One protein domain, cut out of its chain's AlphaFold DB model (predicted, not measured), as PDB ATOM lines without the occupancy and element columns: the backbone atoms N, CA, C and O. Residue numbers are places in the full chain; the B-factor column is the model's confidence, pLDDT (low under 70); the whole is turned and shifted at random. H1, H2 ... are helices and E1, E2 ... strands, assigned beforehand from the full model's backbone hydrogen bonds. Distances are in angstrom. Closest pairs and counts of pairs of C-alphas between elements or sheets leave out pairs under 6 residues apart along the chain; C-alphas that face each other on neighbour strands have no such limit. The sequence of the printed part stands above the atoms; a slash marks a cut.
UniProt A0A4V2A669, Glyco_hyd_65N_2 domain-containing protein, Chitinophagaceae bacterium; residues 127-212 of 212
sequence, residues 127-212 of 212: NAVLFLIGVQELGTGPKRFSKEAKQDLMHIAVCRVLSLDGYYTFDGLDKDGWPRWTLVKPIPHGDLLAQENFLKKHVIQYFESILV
ATOM      1  N   ASN A 127      94.841  18.465  22.027       86.25
ATOM      2  CA  ASN A 127      95.402  17.117  22.010       86.25
ATOM      3  C   ASN A 127      96.852  17.089  22.488       86.25
ATOM      4  O   ASN A 127      97.207  16.240  23.301       86.25
ATOM      5  N   ALA A 128      97.682  18.036  22.041       85.69
ATOM      6  CA  ALA A 128      99.073  18.115  22.478       85.69
ATOM      7  C   ALA A 128      99.185  18.400  23.984       85.69
ATOM      8  O   ALA A 128      99.979  17.769  24.679       85.69
ATOM      9  N   VAL A 129      98.359  19.313  24.502       89.19
ATOM     10  CA  VAL A 129      98.362  19.681  25.923       89.19
ATOM     11  C   VAL A 129      97.831  18.534  26.780       89.19
ATOM     12  O   VAL A 129      98.471  18.166  27.762       89.19
ATOM     13  N   LEU A 130      96.717  17.913  26.381       91.25
ATOM     14  CA  LEU A 130      96.173  16.726  27.042       91.25
ATOM     15  C   LEU A 130      97.188  15.586  27.026       91.25
ATOM     16  O   LEU A 130      97.431  14.973  28.052       91.25
ATOM     17  N   PHE A 131      97.846  15.328  25.901       91.31
ATOM     18  CA  PHE A 131      98.871  14.295  25.829       91.31
ATOM     19  C   PHE A 131     100.012  14.541  26.829       91.31
ATOM     20  O   PHE A 131     100.403  13.620  27.543       91.31
ATOM     21  N   LEU A 132     100.514  15.777  26.931       89.38
ATOM     22  CA  LEU A 132     101.574  16.128  27.882       89.38
ATOM     23  C   LEU A 132     101.134  15.958  29.340       89.38
ATOM     24  O   LEU A 132     101.888  15.400  30.136       89.38
ATOM     25  N   ILE A 133      99.910  16.377  29.672       92.62
ATOM     26  CA  ILE A 133      99.316  16.141  30.995       92.62
ATOM     27  C   ILE A 133      99.225  14.635  31.262       92.62
ATOM     28  O   ILE A 133      99.639  14.169  32.316       92.62
ATOM     29  N   GLY A 134      98.766  13.846  30.292       92.31
ATOM     30  CA  GLY A 134      98.668  12.394  30.419       92.31
ATOM     31  C   GLY A 134     100.015  11.735  30.710       92.31
ATOM     32  O   GLY A 134     100.111  10.888  31.594       92.31
ATOM     33  N   VAL A 135     101.074  12.146  30.004       91.38
ATOM     34  CA  VAL A 135     102.441  11.641  30.229       91.38
ATOM     35  C   VAL A 135     102.953  12.021  31.620       91.38
ATOM     36  O   VAL A 135     103.585  11.192  32.280       91.38
ATOM     37  N   GLN A 136     102.669  13.246  32.068       90.88
ATOM     38  CA  GLN A 136     103.021  13.727  33.403       90.88
ATOM     39  C   GLN A 136     102.338  12.891  34.491       90.88
ATOM     40  O   GLN A 136     103.011  12.410  35.400       90.88
ATOM     41  N   GLU A 137     101.029  12.662  34.375       90.12
ATOM     42  CA  GLU A 137     100.252  11.886  35.352       90.12
ATOM     43  C   GLU A 137     100.624  10.401  35.356       90.12
ATOM     44  O   GLU A 137     100.595   9.759  36.403       90.12
ATOM     45  N   LEU A 138     101.021   9.849  34.206       90.38
ATOM     46  CA  LEU A 138     101.548   8.487  34.140       90.38
ATOM     47  C   LEU A 138     102.926   8.370  34.823       90.38
ATOM     48  O   LEU A 138     103.321   7.283  35.236       90.38
ATOM     49  N   GLY A 139     103.693   9.462  34.923       86.56
ATOM     50  CA  GLY A 139     104.973   9.498  35.641       86.56
ATOM     51  C   GLY A 139     106.106   8.689  34.997       86.56
ATOM     52  O   GLY A 139     107.146   8.473  35.616       86.56
ATOM     53  N   THR A 140     105.942   8.230  33.752       79.31
ATOM     54  CA  THR A 140     106.935   7.374  33.068       79.31
ATOM     55  C   THR A 140     108.002   8.148  32.294       79.31
ATOM     56  O   THR A 140     108.948   7.534  31.787       79.31
ATOM     57  N   GLY A 141     107.882   9.477  32.230       78.00
ATOM     58  CA  GLY A 141     108.785  10.347  31.482       78.00
ATOM     59  C   GLY A 141     108.665  10.182  29.957       78.00
ATOM     60  O   GLY A 141     107.742   9.533  29.458       78.00
ATOM     61  N   PRO A 142     109.586  10.777  29.181       75.12
ATOM     62  CA  PRO A 142     109.526  10.748  27.725       75.12
ATOM     63  C   PRO A 142     109.836   9.344  27.189       75.12
ATOM     64  O   PRO A 142     110.958   8.846  27.289       75.12
ATOM     65  N   LYS A 143     108.835   8.707  26.580       83.00
ATOM     66  CA  LYS A 143     108.954   7.420  25.881       83.00
ATOM     67  C   LYS A 143     108.221   7.483  24.545       83.00
ATOM     68  O   LYS A 143     107.387   8.357  24.310       83.00
ATOM     69  N   ARG A 144     108.526   6.548  23.642       79.88
ATOM     70  CA  ARG A 144     107.728   6.370  22.423       79.88
ATOM     71  C   ARG A 144     106.446   5.619  22.772       79.88
ATOM     72  O   ARG A 144     106.512   4.475  23.206       79.88
ATOM     73  N   PHE A 145     105.308   6.261  22.540       83.69
ATOM     74  CA  PHE A 145     103.978   5.678  22.720       83.69
ATOM     75  C   PHE A 145     103.376   5.285  21.365       83.69
ATOM     76  O   PHE A 145     103.568   6.001  20.373       83.69
ATOM     77  N   SER A 146     102.647   4.163  21.323       87.31
ATOM     78  CA  SER A 146     101.834   3.781  20.161       87.31
ATOM     79  C   SER A 146     100.682   4.772  19.952       87.31
ATOM     80  O   SER A 146     100.447   5.651  20.783       87.31
ATOM     81  N   LYS A 147      99.965   4.673  18.828       78.81
ATOM     82  CA  LYS A 147      98.836   5.579  18.553       78.81
ATOM     83  C   LYS A 147      97.717   5.405  19.583       78.81
ATOM     84  O   LYS A 147      97.160   6.397  20.035       78.81
ATOM     85  N   GLU A 148      97.465   4.169  19.986       83.44
ATOM     86  CA  GLU A 148      96.464   3.771  20.976       83.44
ATOM     87  C   GLU A 148      96.867   4.290  22.360       83.44
ATOM     88  O   GLU A 148      96.115   5.027  22.985       83.44
ATOM     89  N   ALA A 149      98.126   4.076  22.759       86.44
ATOM     90  CA  ALA A 149      98.635   4.580  24.032       86.44
ATOM     91  C   ALA A 149      98.578   6.115  24.126       86.44
ATOM     92  O   ALA A 149      98.366   6.667  25.202       86.44
ATOM     93  N   LYS A 150      98.738   6.837  23.007       87.81
ATOM     94  CA  LYS A 150      98.533   8.295  22.978       87.81
ATOM     95  C   LYS A 150      97.074   8.669  23.251       87.81
ATOM     96  O   LYS A 150      96.841   9.661  23.934       87.81
ATOM     97  N   GLN A 151      96.110   7.906  22.734       86.56
ATOM     98  CA  GLN A 151      94.687   8.115  23.020       86.56
ATOM     99  C   GLN A 151      94.371   7.856  24.495       86.56
ATOM    100  O   GLN A 151      93.703   8.682  25.116       86.56
ATOM    101  N   ASP A 152      94.938   6.800  25.074       90.06
ATOM    102  CA  ASP A 152      94.771   6.480  26.496       90.06
ATOM    103  C   ASP A 152      95.381   7.559  27.402       90.06
ATOM    104  O   ASP A 152      94.775   7.975  28.387       90.06
ATOM    105  N   LEU A 153      96.548   8.099  27.036       91.81
ATOM    106  CA  LEU A 153      97.171   9.221  27.746       91.81
ATOM    107  C   LEU A 153      96.313  10.488  27.688       91.81
ATOM    108  O   LEU A 153      96.136  11.162  28.703       91.81
ATOM    109  N   MET A 154      95.743  10.804  26.524       92.50
ATOM    110  CA  MET A 154      94.803  11.921  26.409       92.50
ATOM    111  C   MET A 154      93.549  11.683  27.262       92.50
ATOM    112  O   MET A 154      93.054  12.621  27.884       92.50
ATOM    113  N   HIS A 155      93.062  10.442  27.354       91.88
ATOM    114  CA  HIS A 155      91.944  10.091  28.229       91.88
ATOM    115  C   HIS A 155      92.290  10.286  29.711       91.88
ATOM    116  O   HIS A 155      91.521  10.924  30.431       91.88
ATOM    117  N   ILE A 156      93.466   9.830  30.157       93.31
ATOM    118  CA  ILE A 156      93.962  10.074  31.522       93.31
ATOM    119  C   ILE A 156      93.980  11.565  31.826       93.31
ATOM    120  O   ILE A 156      93.520  11.978  32.889       93.31
ATOM    121  N   ALA A 157      94.479  12.377  30.896       94.88
ATOM    122  CA  ALA A 157      94.526  13.817  31.078       94.88
ATOM    123  C   ALA A 157      93.136  14.422  31.262       94.88
ATOM    124  O   ALA A 157      92.941  15.202  32.189       94.88
ATOM    125  N   VAL A 158      92.162  14.031  30.435       93.81
ATOM    126  CA  VAL A 158      90.768  14.476  30.578       93.81
ATOM    127  C   VAL A 158      90.209  14.081  31.947       93.81
ATOM    128  O   VAL A 158      89.667  14.932  32.651       93.81
ATOM    129  N   CYS A 159      90.395  12.828  32.367       94.00
ATOM    130  CA  CYS A 159      89.959  12.360  33.684       94.00
ATOM    131  C   CYS A 159      90.619  13.158  34.814       94.00
ATOM    132  O   CYS A 159      89.943  13.580  35.754       94.00
ATOM    133  N   ARG A 160      91.922  13.445  34.699       94.44
ATOM    134  CA  ARG A 160      92.662  14.214  35.697       94.44
ATOM    135  C   ARG A 160      92.176  15.652  35.797       94.44
ATOM    136  O   ARG A 160      91.866  16.095  36.901       94.44
ATOM    137  N   VAL A 161      92.097  16.386  34.689       94.31
ATOM    138  CA  VAL A 161      91.702  17.805  34.729       94.31
ATOM    139  C   VAL A 161      90.258  17.963  35.203       94.31
ATOM    140  O   VAL A 161      89.957  18.877  35.963       94.31
ATOM    141  N   LEU A 162      89.372  17.030  34.845       94.19
ATOM    142  CA  LEU A 162      87.979  17.037  35.292       94.19
ATOM    143  C   LEU A 162      87.800  16.528  36.734       94.19
ATOM    144  O   LEU A 162      86.789  16.834  37.369       94.19
ATOM    145  N   SER A 163      88.770  15.794  37.290       93.38
ATOM    146  CA  SER A 163      88.765  15.422  38.714       93.38
ATOM    147  C   SER A 163      88.876  16.634  39.644       93.38
ATOM    148  O   SER A 163      88.367  16.578  40.761       93.38
ATOM    149  N   LEU A 164      89.465  17.746  39.178       90.25
ATOM    150  CA  LEU A 164      89.603  18.981  39.962       90.25
ATOM    151  C   LEU A 164      88.242  19.580  40.347       90.25
ATOM    152  O   LEU A 164      88.072  20.044  41.470       90.25
ATOM    153  N   ASP A 165      87.257  19.477  39.452       89.19
ATOM    154  CA  ASP A 165      85.872  19.919  39.673       89.19
ATOM    155  C   ASP A 165      84.948  18.757  40.119       89.19
ATOM    156  O   ASP A 165      83.718  18.875  40.117       89.19
ATOM    157  N   GLY A 166      85.528  17.612  40.504       90.50
ATOM    158  CA  GLY A 166      84.813  16.470  41.080       90.50
ATOM    159  C   GLY A 166      84.026  15.611  40.086       90.50
ATOM    160  O   GLY A 166      83.154  14.850  40.503       90.50
ATOM    161  N   TYR A 167      84.296  15.705  38.778       92.62
ATOM    162  CA  TYR A 167      83.642  14.828  37.796       92.62
ATOM    163  C   TYR A 167      84.160  13.394  37.856       92.62
ATOM    164  O   TYR A 167      83.380  12.456  37.689       92.62
ATOM    165  N   TYR A 168      85.455  13.233  38.122       93.50
ATOM    166  CA  TYR A 168      86.121  11.941  38.237       93.50
ATOM    167  C   TYR A 168      86.759  11.766  39.610       93.50
ATOM    168  O   TYR A 168      87.227  12.726  40.221       93.50
ATOM    169  N   THR A 169      86.831  10.514  40.050       91.88
ATOM    170  CA  THR A 169      87.569  10.094  41.249       91.88
ATOM    171  C   THR A 169      88.646   9.088  40.874       91.88
ATOM    172  O   THR A 169      88.461   8.304  39.945       91.88
ATOM    173  N   PHE A 170      89.792   9.165  41.551       93.31
ATOM    174  CA  PHE A 170      90.935   8.293  41.298       93.31
ATOM    175  C   PHE A 170      90.785   6.976  42.066       93.31
ATOM    176  O   PHE A 170      90.730   6.986  43.295       93.31
ATOM    177  N   ASP A 171      90.781   5.851  41.348       88.75
ATOM    178  CA  ASP A 171      90.557   4.506  41.909       88.75
ATOM    179  C   ASP A 171      91.853   3.699  42.094       88.75
ATOM    180  O   ASP A 171      91.821   2.499  42.392       88.75
ATOM    181  N   GLY A 172      93.005   4.337  41.884       90.12
ATOM    182  CA  GLY A 172      94.322   3.709  41.940       90.12
ATOM    183  C   GLY A 172      94.865   3.305  40.571       90.12
ATOM    184  O   GLY A 172      94.352   3.699  39.525       90.12
ATOM    185  N   LEU A 173      95.937   2.516  40.586       90.62
ATOM    186  CA  LEU A 173      96.584   2.004  39.378       90.62
ATOM    187  C   LEU A 173      96.018   0.628  39.003       90.62
ATOM    188  O   LEU A 173      95.500  -0.104  39.854       90.62
ATOM    189  N   ASP A 174      96.075   0.280  37.724       88.62
ATOM    190  CA  ASP A 174      95.830  -1.081  37.255       88.62
ATOM    191  C   ASP A 174      97.089  -1.969  37.351       88.62
ATOM    192  O   ASP A 174      98.107  -1.589  37.934       88.62
ATOM    193  N   LYS A 175      97.002  -3.190  36.809       85.75
ATOM    194  CA  LYS A 175      98.103  -4.168  36.828       85.75
ATOM    195  C   LYS A 175      99.307  -3.733  35.990       85.75
ATOM    196  O   LYS A 175     100.418  -4.164  36.279       85.75
ATOM    197  N   ASP A 176      99.076  -2.887  34.994       81.50
ATOM    198  CA  ASP A 176     100.077  -2.401  34.050       81.50
ATOM    199  C   ASP A 176     100.620  -1.017  34.460       81.50
ATOM    200  O   ASP A 176     101.479  -0.450  33.783       81.50
ATOM    201  N   GLY A 177     100.158  -0.485  35.599       83.62
ATOM    202  CA  GLY A 177     100.587   0.789  36.169       83.62
ATOM    203  C   GLY A 177      99.838   2.010  35.630       83.62
ATOM    204  O   GLY A 177     100.294   3.130  35.855       83.62
ATOM    205  N   TRP A 178      98.709   1.829  34.941       86.62
ATOM    206  CA  TRP A 178      97.903   2.921  34.401       86.62
ATOM    207  C   TRP A 178      96.878   3.444  35.424       86.62
ATOM    208  O   TRP A 178      96.221   2.654  36.110       86.62
ATOM    209  N   PRO A 179      96.705   4.775  35.534       89.56
ATOM    210  CA  PRO A 179      95.671   5.408  36.354       89.56
ATOM    211  C   PRO A 179      94.247   4.984  35.976       89.56
ATOM    212  O   PRO A 179      93.824   5.163  34.834       89.56
ATOM    213  N   ARG A 180      93.468   4.501  36.950       90.19
ATOM    214  CA  ARG A 180      92.033   4.224  36.796       90.19
ATOM    215  C   ARG A 180      91.190   5.317  37.436       90.19
ATOM    216  O   ARG A 180      91.487   5.791  38.534       90.19
ATOM    217  N   TRP A 181      90.118   5.678  36.739       92.25
ATOM    218  CA  TRP A 181      89.215   6.749  37.134       92.25
ATOM    219  C   TRP A 181      87.762   6.314  36.976       92.25
ATOM    220  O   TRP A 181      87.401   5.721  35.957       92.25
ATOM    221  N   THR A 182      86.922   6.694  37.934       91.56
ATOM    222  CA  THR A 182      85.472   6.490  37.871       91.56
ATOM    223  C   THR A 182      84.762   7.827  37.732       91.56
ATOM    224  O   THR A 182      85.050   8.779  38.465       91.56
ATOM    225  N   LEU A 183      83.827   7.894  36.781       93.31
ATOM    226  CA  LEU A 183      82.959   9.047  36.569       93.31
ATOM    227  C   LEU A 183      81.894   9.100  37.672       93.31
ATOM    228  O   LEU A 183      81.069   8.196  37.789       93.31
ATOM    229  N   VAL A 184      81.897  10.175  38.453       92.00
ATOM    230  CA  VAL A 184      80.962  10.389  39.569       92.00
ATOM    231  C   VAL A 184      79.825  11.327  39.173       92.00
ATOM    232  O   VAL A 184      78.692  11.159  39.623       92.00
ATOM    233  N   LYS A 185      80.103  12.305  38.304       90.62
ATOM    234  CA  LYS A 185      79.137  13.318  37.862       90.62
ATOM    235  C   LYS A 185      78.999  13.300  36.339       90.62
ATOM    236  O   LYS A 185      80.018  13.228  35.658       90.62
ATOM    237  N   PRO A 186      77.783  13.425  35.775       89.44
ATOM    238  CA  PRO A 186      77.618  13.510  34.328       89.44
ATOM    239  C   PRO A 186      78.312  14.755  33.766       89.44
ATOM    240  O   PRO A 186      78.189  15.856  34.312       89.44
ATOM    241  N   ILE A 187      79.035  14.573  32.662       88.56
ATOM    242  CA  ILE A 187      79.716  15.659  31.951       88.56
ATOM    243  C   ILE A 187      78.663  16.457  31.168       88.56
ATOM    244  O   ILE A 187      77.835  15.854  30.483       88.56
ATOM    245  N   PRO A 188      78.664  17.799  31.249       86.94
ATOM    246  CA  PRO A 188      77.735  18.614  30.478       86.94
ATOM    247  C   PRO A 188      77.954  18.421  28.972       86.94
ATOM    248  O   PRO A 188      79.072  18.539  28.472       86.94
ATOM    249  N   HIS A 189      76.872  18.154  28.241       80.75
ATOM    250  CA  HIS A 189      76.889  18.075  26.783       80.75
ATOM    251  C   HIS A 189      76.639  19.461  26.174       80.75
ATOM    252  O   HIS A 189      75.738  20.180  26.604       80.75
ATOM    253  N   GLY A 190      77.425  19.828  25.165       80.25
ATOM    254  CA  GLY A 190      77.309  21.094  24.439       80.25
ATOM    255  C   GLY A 190      77.755  20.945  22.987       80.25
ATOM    256  O   GLY A 190      78.066  19.836  22.545       80.25
ATOM    257  N   ASP A 191      77.804  22.048  22.243       87.12
ATOM    258  CA  ASP A 191      78.439  22.059  20.925       87.12
ATOM    259  C   ASP A 191      79.964  21.851  21.040       87.12
ATOM    260  O   ASP A 191      80.537  21.863  22.134       87.12
ATOM    261  N   LEU A 192      80.636  21.614  19.908       80.12
ATOM    262  CA  LEU A 192      82.080  21.345  19.895       80.12
ATOM    263  C   LEU A 192      82.879  22.482  20.549       80.12
ATOM    264  O   LEU A 192      83.819  22.224  21.296       80.12
ATOM    265  N   LEU A 193      82.457  23.731  20.329       81.88
ATOM    266  CA  LEU A 193      83.119  24.909  20.880       81.88
ATOM    267  C   LEU A 193      82.948  25.006  22.404       81.88
ATOM    268  O   LEU A 193      83.904  25.317  23.114       81.88
ATOM    269  N   ALA A 194      81.756  24.724  22.931       84.31
ATOM    270  CA  ALA A 194      81.495  24.694  24.365       84.31
ATOM    271  C   ALA A 194      82.265  23.565  25.051       84.31
ATOM    272  O   ALA A 194      82.830  23.792  26.120       84.31
ATOM    273  N   GLN A 195      82.342  22.379  24.437       84.12
ATOM    274  CA  GLN A 195      83.137  21.262  24.959       84.12
ATOM    275  C   GLN A 195      84.634  21.599  24.991       84.12
ATOM    276  O   GLN A 195      85.312  21.341  25.989       84.12
ATOM    277  N   GLU A 196      85.149  22.234  23.939       83.81
ATOM    278  CA  GLU A 196      86.546  22.656  23.863       83.81
ATOM    279  C   GLU A 196      86.873  23.735  24.907       83.81
ATOM    280  O   GLU A 196      87.860  23.622  25.636       83.81
ATOM    281  N   ASN A 197      86.019  24.753  25.045       88.06
ATOM    282  CA  ASN A 197      86.182  25.800  26.056       88.06
ATOM    283  C   ASN A 197      86.077  25.247  27.483       88.06
ATOM    284  O   ASN A 197      86.821  25.675  28.370       88.06
ATOM    285  N   PHE A 198      85.187  24.277  27.700       90.50
ATOM    286  CA  PHE A 198      85.046  23.582  28.973       90.50
ATOM    287  C   PHE A 198      86.343  22.863  29.355       90.50
ATOM    288  O   PHE A 198      86.847  23.069  30.460       90.50
ATOM    289  N   LEU A 199      86.937  22.097  28.436       89.75
ATOM    290  CA  LEU A 199      88.219  21.432  28.676       89.75
ATOM    291  C   LEU A 199      89.370  22.430  28.864       89.75
ATOM    292  O   LEU A 199      90.163  22.268  29.790       89.75
ATOM    293  N   LYS A 200      89.441  23.498  28.058       90.38
ATOM    294  CA  LYS A 200      90.469  24.549  28.190       90.38
ATOM    295  C   LYS A 200      90.478  25.178  29.580       90.38
ATOM    296  O   LYS A 200      91.548  25.344  30.159       90.38
ATOM    297  N   LYS A 201      89.300  25.482  30.135       92.38
ATOM    298  CA  LYS A 201      89.179  26.032  31.492       92.38
ATOM    299  C   LYS A 201      89.821  25.110  32.536       92.38
ATOM    300  O   LYS A 201      90.601  25.584  33.355       92.38
ATOM    301  N   HIS A 202      89.540  23.809  32.473       93.88
ATOM    302  CA  HIS A 202      90.074  22.836  33.431       93.88
ATOM    303  C   HIS A 202      91.572  22.584  33.241       93.88
ATOM    304  O   HIS A 202      92.294  22.382  34.213       93.88
ATOM    305  N   VAL A 203      92.065  22.643  32.003       92.81
ATOM    306  CA  VAL A 203      93.505  22.582  31.724       92.81
ATOM    307  C   VAL A 203      94.240  23.770  32.347       92.81
ATOM    308  O   VAL A 203      95.301  23.581  32.937       92.81
ATOM    309  N   ILE A 204      93.684  24.982  32.263       91.62
ATOM    310  CA  ILE A 204      94.273  26.161  32.917       91.62
ATOM    311  C   ILE A 204      94.316  25.953  34.436       91.62
ATOM    312  O   ILE A 204      95.380  26.096  35.033       91.62
ATOM    313  N   GLN A 205      93.202  25.524  35.038       91.75
ATOM    314  CA  GLN A 205      93.132  25.231  36.477       91.75
ATOM    315  C   GLN A 205      94.143  24.159  36.910       91.75
ATOM    316  O   GLN A 205      94.754  24.273  37.972       91.75
ATOM    317  N   TYR A 206      94.357  23.129  36.087       93.38
ATOM    318  CA  TYR A 206      95.365  22.103  36.340       93.38
ATOM    319  C   TYR A 206      96.770  22.699  36.449       93.38
ATOM    320  O   TYR A 206      97.457  22.461  37.443       93.38
ATOM    321  N   PHE A 207      97.190  23.522  35.485       91.12
ATOM    322  CA  PHE A 207      98.507  24.155  35.551       91.12
ATOM    323  C   PHE A 207      98.626  25.143  36.714       91.12
ATOM    324  O   PHE A 207      99.665  25.170  37.369       91.12
ATOM    325  N   GLU A 208      97.572  25.898  37.025       90.06
ATOM    326  CA  GLU A 208      97.548  26.768  38.208       90.06
ATOM    327  C   GLU A 208      97.752  25.972  39.502       90.06
ATOM    328  O   GLU A 208      98.514  26.399  40.362       90.06
ATOM    329  N   SER A 209      97.154  24.782  39.621       85.19
ATOM    330  CA  SER A 209      97.310  23.931  40.810       85.19
ATOM    331  C   SER A 209      98.704  23.316  40.986       85.19
ATOM    332  O   SER A 209      99.023  22.861  42.080       85.19
ATOM    333  N   ILE A 210      99.523  23.279  39.930       80.56
ATOM    334  CA  ILE A 210     100.880  22.704  39.953       80.56
ATOM    335  C   ILE A 210     101.956  23.782  40.134       80.56
ATOM    336  O   ILE A 210     103.054  23.484  40.596       80.56
ATOM    337  N   LEU A 211     101.666  25.026  39.742       67.62
ATOM    338  CA  LEU A 211     102.620  26.141  39.765       67.62
ATOM    339  C   LEU A 211     102.673  26.904  41.102       67.62
ATOM    340  O   LEU A 211     103.482  27.825  41.226       67.62
ATOM    341  N   VAL A 212     101.827  26.544  42.071       46.69
ATOM    342  CA  VAL A 212     101.770  27.115  43.431       46.69
ATOM    343  C   VAL A 212     102.480  26.193  44.412       46.69
ATOM    344  O   VAL A 212     103.280  26.722  45.217       46.69
TER     345      VAL A 212
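AT A GLANCE: This is residues 127 to 212 of the 212 residues of the protein "Glyco_hyd_65N_2 domain-containing protein" of Chitinophagaceae bacterium (UniProt A0A4V2A669). A two-strand hairpin, E1 and E2, packs on one side of a middle helix, H2, while H1 crosses H2 on its other side and H3 packs near its end with residues 199 to 206. The printed part has 86 residues, with three named helices and two named strands in the order H1, H2, E1, E2, H3; the sheet, E1 - E2, is antiparallel and the class is mostly helix. The whole is compact, with a radius of gyration of the C-alphas of 12.9 A and spans of 33 by 31 by 25 A.

IN THESE COORDINATES: Start at strand E1, residues 168 to 173, and go on to E2, residues 179 to 183. Helix H2, residues 147 to 163, measures 24.6 A from first to last C-alpha. Find C-alpha 127 at (95.402, 17.117, 22.010), where H1, residues 127 to 138, begins and runs 16.1 A. H3, residues 192 to 210, runs 27.5 A to C-alpha 210 at (100.880, 22.704, 39.953).

HOW THE PARTS SIT: In the hairpin E1 and E2, look for N 169 and O 182, 2.9 A apart, and N 180 and O 172, 2.8 A apart. From this sheet go to H2: its closest C-alpha pair with E1 is Cys 159 and Tyr 168, 6.0 A. H1 and H2 touch, about perpendicular at 80 degrees, closest at the C-alphas of Gly 134 and Leu 153, 4.4 A. With residues 158 to 162 alone, H2 touches H3, about perpendicular at 73 degrees; the closest C-alphas are those of Val 161 and His 202, 5.4 A. H1 and E1 are apart, as are E1 and H3. In H1, H2 and H3 every O i to N i+4 pair is within hydrogen-bond range.

THE WHOLE: The C-alphas of Lys 175 and Asp 191 are the two farthest apart, at 36.4 A. The printed part has no cut and no long link. In this model, look for low confidence at residues 211 to 212, under 70; the mean pLDDT of the printed part is 87.8.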